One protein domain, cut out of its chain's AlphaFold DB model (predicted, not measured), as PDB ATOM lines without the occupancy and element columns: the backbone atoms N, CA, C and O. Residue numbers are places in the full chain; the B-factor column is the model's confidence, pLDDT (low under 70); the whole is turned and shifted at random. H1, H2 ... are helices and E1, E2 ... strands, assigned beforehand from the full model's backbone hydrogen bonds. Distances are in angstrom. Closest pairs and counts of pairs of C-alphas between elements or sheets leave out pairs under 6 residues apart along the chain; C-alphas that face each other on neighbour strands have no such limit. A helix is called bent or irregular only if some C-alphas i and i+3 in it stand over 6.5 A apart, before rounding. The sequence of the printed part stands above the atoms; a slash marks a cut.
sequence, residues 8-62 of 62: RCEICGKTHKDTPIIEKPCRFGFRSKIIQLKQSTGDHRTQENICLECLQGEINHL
ATOM      1  N   ARG A   8     189.663 151.628  83.721       87.81
ATOM      2  CA  ARG A   8     190.767 150.702  83.487       87.81
ATOM      3  C   ARG A   8     191.015 149.906  84.758       87.81
ATOM      4  O   ARG A   8     191.042 150.492  85.828       87.81
ATOM      5  N   CYS A   9     191.194 148.596  84.623       90.25
ATOM      6  CA  CYS A   9     191.694 147.743  85.695       90.25
ATOM      7  C   CYS A   9     193.224 147.782  85.692       90.25
ATOM      8  O   CYS A   9     193.858 147.531  84.666       90.25
ATOM      9  N   GLU A  10     193.824 148.072  86.836       89.81
ATOM     10  CA  GLU A  10     195.266 148.248  86.993       89.81
ATOM     11  C   GLU A  10     195.993 146.900  87.078       89.81
ATOM     12  O   GLU A  10     197.182 146.828  86.781       89.81
ATOM     13  N   ILE A  11     195.268 145.814  87.372       88.94
ATOM     14  CA  ILE A  11     195.818 144.452  87.432       88.94
ATOM     15  C   ILE A  11     195.941 143.824  86.039       88.94
ATOM     16  O   ILE A  11     197.005 143.335  85.672       88.94
ATOM     17  N   CYS A  12     194.872 143.833  85.233       90.31
ATOM     18  CA  CYS A  12     194.911 143.261  83.879       90.31
ATOM     19  C   CYS A  12     195.244 144.286  82.785       90.31
ATOM     20  O   CYS A  12     195.428 143.914  81.626       90.31
ATOM     21  N   GLY A  13     195.273 145.576  83.123       89.06
ATOM     22  CA  GLY A  13     195.578 146.678  82.214       89.06
ATOM     23  C   GLY A  13     194.472 147.028  81.214       89.06
ATOM     24  O   GLY A  13     194.653 147.990  80.462       89.06
ATOM     25  N   LYS A  14     193.355 146.290  81.186       89.81
ATOM     26  CA  LYS A  14     192.258 146.472  80.225       89.81
ATOM     27  C   LYS A  14     191.309 147.587  80.663       89.81
ATOM     28  O   LYS A  14     190.996 147.724  81.845       89.81
ATOM     29  N   THR A  15     190.814 148.345  79.689       88.81
ATOM     30  CA  THR A  15     189.687 149.266  79.870       88.81
ATOM     31  C   THR A  15     188.390 148.503  79.649       88.81
ATOM     32  O   THR A  15     188.184 147.933  78.578       88.81
ATOM     33  N   HIS A  16     187.528 148.478  80.661       83.50
ATOM     34  CA  HIS A  16     186.247 147.787  80.608       83.50
ATOM     35  C   HIS A  16     185.120 148.788  80.369       83.50
ATOM     36  O   HIS A  16     185.161 149.902  80.881       83.50
ATOM     37  N   LYS A  17     184.129 148.390  79.568       76.12
ATOM     38  CA  LYS A  17     182.984 149.233  79.193       76.12
ATOM     39  C   LYS A  17     181.658 148.752  79.783       76.12
ATOM     40  O   LYS A  17     180.805 149.578  80.068       76.12
ATOM     41  N   ASP A  18     181.541 147.447  80.030       75.88
ATOM     42  CA  ASP A  18     180.335 146.802  80.575       75.88
ATOM     43  C   ASP A  18     180.656 145.876  81.769       75.88
ATOM     44  O   ASP A  18     179.794 145.165  82.281       75.88
ATOM     45  N   THR A  19     181.916 145.853  82.217       78.06
ATOM     46  CA  THR A  19     182.334 145.114  83.414       78.06
ATOM     47  C   THR A  19     182.444 146.094  84.574       78.06
ATOM     48  O   THR A  19     183.173 147.078  84.433       78.06
ATOM     49  N   PRO A  20     181.802 145.826  85.724       80.62
ATOM     50  CA  PRO A  20     181.994 146.635  86.915       80.62
ATOM     51  C   PRO A  20     183.472 146.689  87.298       80.62
ATOM     52  O   PRO A  20     184.126 145.660  87.508       80.62
ATOM     53  N   ILE A  21     183.976 147.911  87.385       88.94
ATOM     54  CA  ILE A  21     185.273 148.230  87.953       88.94
ATOM     55  C   ILE A  21     185.012 148.947  89.269       88.94
ATOM     56  O   ILE A  21     184.202 149.871  89.322       88.94
ATOM     57  N   ILE A  22     185.681 148.496  90.323       89.19
ATOM     58  CA  ILE A  22     185.579 149.093  91.652       89.19
ATOM     59  C   ILE A  22     186.948 149.572  92.109       89.19
ATOM     60  O   ILE A  22     187.971 149.091  91.622       89.19
ATOM     61  N   GLU A  23     186.969 150.462  93.093       90.12
ATOM     62  CA  GLU A  23     188.186 150.737  93.846       90.12
ATOM     63  C   GLU A  23     188.602 149.478  94.611       90.12
ATOM     64  O   GLU A  23     187.809 148.850  95.322       90.12
ATOM     65  N   LYS A  24     189.863 149.088  94.456       90.31
ATOM     66  CA  LYS A  24     190.430 147.914  95.098       90.31
ATOM     67  C   LYS A  24     190.396 148.105  96.617       90.31
ATOM     68  O   LYS A  24     190.979 149.067  97.134       90.31
ATOM     69  N   PRO A  25     189.761 147.189  97.368       88.88
ATOM     70  CA  PRO A  25     189.661 147.338  98.808       88.88
ATOM     71  C   PRO A  25     191.034 147.144  99.458       88.88
ATOM     72  O   PRO A  25     191.696 146.134  99.245       88.88
ATOM     73  N   CYS A  26     191.455 148.076 100.314       86.94
ATOM     74  CA  CYS A  26     192.710 147.937 101.065       86.94
ATOM     75  C   CYS A  26     192.669 146.774 102.068       86.94
ATOM     76  O   CYS A  26     193.702 146.195 102.404       86.94
ATOM     77  N   ARG A  27     191.474 146.445 102.572       87.38
ATOM     78  CA  ARG A  27     191.226 145.323 103.480       87.38
ATOM     79  C   ARG A  27     190.003 144.559 103.005       87.38
ATOM     80  O   ARG A  27     188.957 145.159 102.780       87.38
ATOM     81  N   PHE A  28     190.132 143.245 102.898       86.75
ATOM     82  CA  PHE A  28     189.057 142.357 102.486       86.75
ATOM     83  C   PHE A  28     188.775 141.325 103.576       86.75
ATOM     84  O   PHE A  28     189.689 140.683 104.094       86.75
ATOM     85  N   GLY A  29     187.504 141.194 103.956       88.06
ATOM     86  CA  GLY A  29     187.054 140.208 104.932       88.06
ATOM     87  C   GLY A  29     186.616 138.924 104.237       88.06
ATOM     88  O   GLY A  29     185.636 138.938 103.497       88.06
ATOM     89  N   PHE A  30     187.290 137.808 104.506       82.69
ATOM     90  CA  PHE A  30     186.907 136.497 103.984       82.69
ATOM     91  C   PHE A  30     187.043 135.418 105.055       82.69
ATOM     92  O   PHE A  30     188.102 135.270 105.659       82.69
ATOM     93  N   ARG A  31     185.967 134.653 105.302       85.00
ATOM     94  CA  ARG A  31     185.932 133.567 106.309       85.00
ATOM     95  C   ARG A  31     186.490 133.998 107.676       85.00
ATOM     96  O   ARG A  31     187.342 133.324 108.251       85.00
ATOM     97  N   SER A  32     186.045 135.156 108.164       85.25
ATOM     98  CA  SER A  32     186.490 135.763 109.431       85.25
ATOM     99  C   SER A  32     187.967 136.182 109.490       85.25
ATOM    100  O   SER A  32     188.434 136.599 110.548       85.25
ATOM    101  N   LYS A  33     188.708 136.124 108.375       84.06
ATOM    102  CA  LYS A  33     190.053 136.699 108.251       84.06
ATOM    103  C   LYS A  33     189.977 138.058 107.568       84.06
ATOM    104  O   LYS A  33     189.266 138.216 106.577       84.06
ATOM    105  N   ILE A  34     190.730 139.026 108.086       87.69
ATOM    106  CA  ILE A  34     190.964 140.310 107.421       87.69
ATOM    107  C   ILE A  34     192.272 140.184 106.653       87.69
ATOM    108  O   ILE A  34     193.316 139.929 107.251       87.69
ATOM    109  N   ILE A  35     192.209 140.365 105.339       86.38
ATOM    110  CA  ILE A  35     193.360 140.271 104.450       86.38
ATOM    111  C   ILE A  35     193.661 141.657 103.896       86.38
ATOM    112  O   ILE A  35     192.756 142.369 103.465       86.38
ATOM    113  N   GLN A  36     194.929 142.057 103.928       86.12
ATOM    114  CA  GLN A  36     195.372 143.322 103.358       86.12
ATOM    115  C   GLN A  36     195.756 143.103 101.895       86.12
ATOM    116  O   GLN A  36     196.701 142.369 101.612       86.12
ATOM    117  N   LEU A  37     195.030 143.731 100.970       85.44
ATOM    118  CA  LEU A  37     195.358 143.648  99.548       85.44
ATOM    119  C   LEU A  37     196.418 144.696  99.206       85.44
ATOM    120  O   LEU A  37     196.292 145.872  99.560       85.44
ATOM    121  N   LYS A  38     197.471 144.264  98.508       84.19
ATOM    122  CA  LYS A  38     198.571 145.140  98.097       84.19
ATOM    123  C   LYS A  38     198.074 146.143  97.057       84.19
ATOM    124  O   LYS A  38     197.459 145.743  96.075       84.19
ATOM    125  N   GLN A  39     198.383 147.417  97.264       85.56
ATOM    126  CA  GLN A  39     198.205 148.471  96.265       85.56
ATOM    127  C   GLN A  39     199.544 148.678  95.543       85.56
ATOM    128  O   GLN A  39     200.586 148.756  96.199       85.56
ATOM    129  N   SER A  40     199.537 148.760  94.217       75.06
ATOM    130  CA  SER A  40     200.708 149.042  93.376       75.06
ATOM    131  C   SER A  40     200.480 150.345  92.603       75.06
ATOM    132  O   SER A  40     200.570 150.411  91.380       75.06
ATOM    133  N   THR A  41     200.155 151.413  93.331       68.12
ATOM    134  CA  THR A  41     199.813 152.721  92.762       68.12
ATOM    135  C   THR A  41     201.055 153.392  92.170       68.12
ATOM    136  O   THR A  41     201.800 154.085  92.864       68.12
ATOM    137  N   GLY A  42     201.302 153.161  90.881       62.88
ATOM    138  CA  GLY A  42     202.381 153.800  90.120       62.88
ATOM    139  C   GLY A  42     202.064 155.224  89.649       62.88
ATOM    140  O   GLY A  42     202.937 155.889  89.104       62.88
ATOM    141  N   ASP A  43     200.831 155.696  89.847       66.56
ATOM    142  CA  ASP A  43     200.288 156.931  89.268       66.56
ATOM    143  C   ASP A  43     199.744 157.917  90.318       66.56
ATOM    144  O   ASP A  43     198.873 158.735  90.028       66.56
ATOM    145  N   HIS A  44     200.278 157.855  91.542       67.06
ATOM    146  CA  HIS A  44     199.956 158.745  92.670       67.06
ATOM    147  C   HIS A  44     198.531 158.646  93.233       67.06
ATOM    148  O   HIS A  44     198.216 159.351  94.195       67.06
ATOM    149  N   ARG A  45     197.669 157.778  92.693       76.19
ATOM    150  CA  ARG A  45     196.368 157.497  93.310       76.19
ATOM    151  C   ARG A  45     196.544 156.750  94.626       76.19
ATOM    152  O   ARG A  45     197.516 156.032  94.818       76.19
ATOM    153  N   THR A  46     195.596 156.918  95.543       74.62
ATOM    154  CA  THR A  46     195.606 156.226  96.843       74.62
ATOM    155  C   THR A  46     195.130 154.780  96.745       74.62
ATOM    156  O   THR A  46     195.487 153.970  97.599       74.62
ATOM    157  N   GLN A  47     194.328 154.454  95.726       84.12
ATOM    158  CA  GLN A  47     193.779 153.121  95.487       84.12
ATOM    159  C   GLN A  47     193.747 152.807  93.990       84.12
ATOM    160  O   GLN A  47     193.464 153.672  93.159       84.12
ATOM    161  N   GLU A  48     194.056 151.556  93.660       89.75
ATOM    162  CA  GLU A  48     193.901 151.008  92.311       89.75
ATOM    163  C   GLU A  48     192.426 150.752  92.021       89.75
ATOM    164  O   GLU A  48     191.654 150.500  92.945       89.75
ATOM    165  N   ASN A  49     192.031 150.730  90.753       90.38
ATOM    166  CA  ASN A  49     190.805 150.049  90.390       90.38
ATOM    167  C   ASN A  49     191.082 148.566  90.107       90.38
ATOM    168  O   ASN A  49     192.193 148.103  89.831       90.38
ATOM    169  N   ILE A  50     190.035 147.763  90.190       91.75
ATOM    170  CA  ILE A  50     190.130 146.341  89.915       91.75
ATOM    171  C   ILE A  50     188.814 145.854  89.321       91.75
ATOM    172  O   ILE A  50     187.729 146.229  89.772       91.75
ATOM    173  N   CYS A  51     188.899 145.032  88.275       92.38
ATOM    174  CA  CYS A  51     187.726 144.318  87.780       92.38
ATOM    175  C   CYS A  51     187.397 143.140  88.701       92.38
ATOM    176  O   CYS A  51     188.276 142.589  89.369       92.38
ATOM    177  N   LEU A  52     186.130 142.722  88.710       90.44
ATOM    178  CA  LEU A  52     185.671 141.635  89.581       90.44
ATOM    179  C   LEU A  52     186.425 140.316  89.347       90.44
ATOM    180  O   LEU A  52     186.725 139.612  90.307       90.44
ATOM    181  N   GLU A  53     186.790 140.014  88.100       92.00
ATOM    182  CA  GLU A  53     187.569 138.814  87.761       92.00
ATOM    183  C   GLU A  53     188.970 138.845  88.385       92.00
ATOM    184  O   GLU A  53     189.400 137.869  88.997       92.00
ATOM    185  N   CYS A  54     189.679 139.975  88.286       91.38
ATOM    186  CA  CYS A  54     190.999 140.128  88.898       91.38
ATOM    187  C   CYS A  54     190.923 140.115  90.424       91.38
ATOM    188  O   CYS A  54     191.792 139.527  91.060       91.38
ATOM    189  N   LEU A  55     189.883 140.713  91.011       90.25
ATOM    190  CA  LEU A  55     189.678 140.679  92.458       90.25
ATOM    191  C   LEU A  55     189.435 139.249  92.949       90.25
ATOM    192  O   LEU A  55     190.040 138.826  93.931       90.25
ATOM    193  N   GLN A  56     188.589 138.488  92.253       89.62
ATOM    194  CA  GLN A  56     188.378 137.073  92.551       89.62
ATOM    195  C   GLN A  56     189.675 136.270  92.387       89.62
ATOM    196  O   GLN A  56     189.975 135.415  93.218       89.62
ATOM    197  N   GLY A  57     190.455 136.577  91.348       90.56
ATOM    198  CA  GLY A  57     191.794 136.040  91.142       90.56
ATOM    199  C   GLY A  57     192.680 136.264  92.363       90.56
ATOM    200  O   GLY A  57     193.177 135.291  92.915       90.56
ATOM    201  N   GLU A  58     192.822 137.503  92.834       87.62
ATOM    202  CA  GLU A  58     193.601 137.788  94.042       87.62
ATOM    203  C   GLU A  58     193.076 137.011  95.247       87.62
ATOM    204  O   GLU A  58     193.855 136.314  95.880       87.62
ATOM    205  N   ILE A  59     191.765 137.037  95.509       85.62
ATOM    206  CA  ILE A  59     191.159 136.347  96.659       85.62
ATOM    207  C   ILE A  59     191.431 134.836  96.646       85.62
ATOM    208  O   ILE A  59     191.680 134.257  97.699       85.62
ATOM    209  N   ASN A  60     191.397 134.195  95.478       85.81
ATOM    210  CA  ASN A  60     191.632 132.755  95.348       85.81
ATOM    211  C   ASN A  60     193.104 132.349  95.537       85.81
ATOM    212  O   ASN A  60     193.372 131.170  95.754       85.81
ATOM    213  N   HIS A  61     194.042 133.294  95.424       80.88
ATOM    214  CA  HIS A  61     195.477 133.061  95.621       80.88
ATOM    215  C   HIS A  61     195.968 133.508  97.017       80.88
ATOM    216  O   HIS A  61     197.180 133.531  97.247       80.88
ATOM    217  N   LEU A  62     195.049 133.858  97.933       73.50
ATOM    218  CA  LEU A  62     195.308 134.160  99.354       73.50
ATOM    219  C   LEU A  62     195.153 132.912 100.233       73.50
ATOM    220  O   LEU A  62     195.925 132.803 101.214       73.50
TER     221      LEU A  62
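Overview. This is residues 8 to 62 of the 62 residues of an uncharacterized protein of Desulfosporosinus sp. OT (UniProt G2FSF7). A small two-stranded hairpin, E2 and E3, makes one end of the domain, a wound loop of residues 8 to 20 makes the other, and a second, shorter strand pair, E1 and E4, lies between them near the middle. The single helix H1 follows directly on E4 and runs back towards the hairpin's end, while residues 37 to 48 make a wide loop that leads from E3 back to E4. The printed part has 55 residues, with four named strands and one named helix in the order E1 E2 E3 E4 H1; its two sheets, E2 - E3 and E1 - E4, are both antiparallel. The class is mixed, helices and strands, with 23 residues, under half, in named elements. The whole is compact, with a radius of gyration of the C-alphas of 11.3 A, and spans 33 by 25 by 15 A.

Along the chain. E2 is residues 27 to 30 and E3 is residues 33 to 36, each 9.8 A from first to last C-alpha; C-alpha 27 is at (191.226, 145.323, 103.480). E1, residues 21 to 23, begins with C-alpha 21 at (185.273, 148.230, 87.953) and is 7.0 A long. E4, residues 49 to 51, is also 7.0 A long. H1, residues 52 to 60, is 12.2 A long and ends with C-alpha 60 at (191.632, 132.755, 95.348).

Arrangement. E2 and E3 form a hairpin, antiparallel with 150 degrees between their directions. N 28 and O 35 are 2.8 A apart and N 30 and O 33 are 2.9 A apart, both within hydrogen-bond range. E2 is apart from H1, but only just: their closest C-alphas are 8.5 A apart. E3 is apart from H1, and E2 is apart from E4. E1 and E4 are antiparallel neighbours at 142 degrees, and C-alphas 23 and 49 face each other at 4.4 A. N 50 and O 22, 2.8 A apart, are within hydrogen-bond range. The closest C-alphas of E1 and H1 are those of Ile 21 and Leu 52, 6.8 A apart. In H1 every O i to N i+4 pair is within hydrogen-bond range, and H1 is not bent.

Size, cuts and confidence. The C-alphas of Lys 17 and Ser 32 are the two farthest apart, at 33.3 A. The printed part has no cut and ends at Leu 62, the chain's last residue. The link from E3 to E4, with 12 residues, is long; the links from E1 to E2, from E2 to E3 and from E4 to H1 are tight. The mean pLDDT of the printed part is 84.6, and residues 41 to 44, in the long link, are under 70.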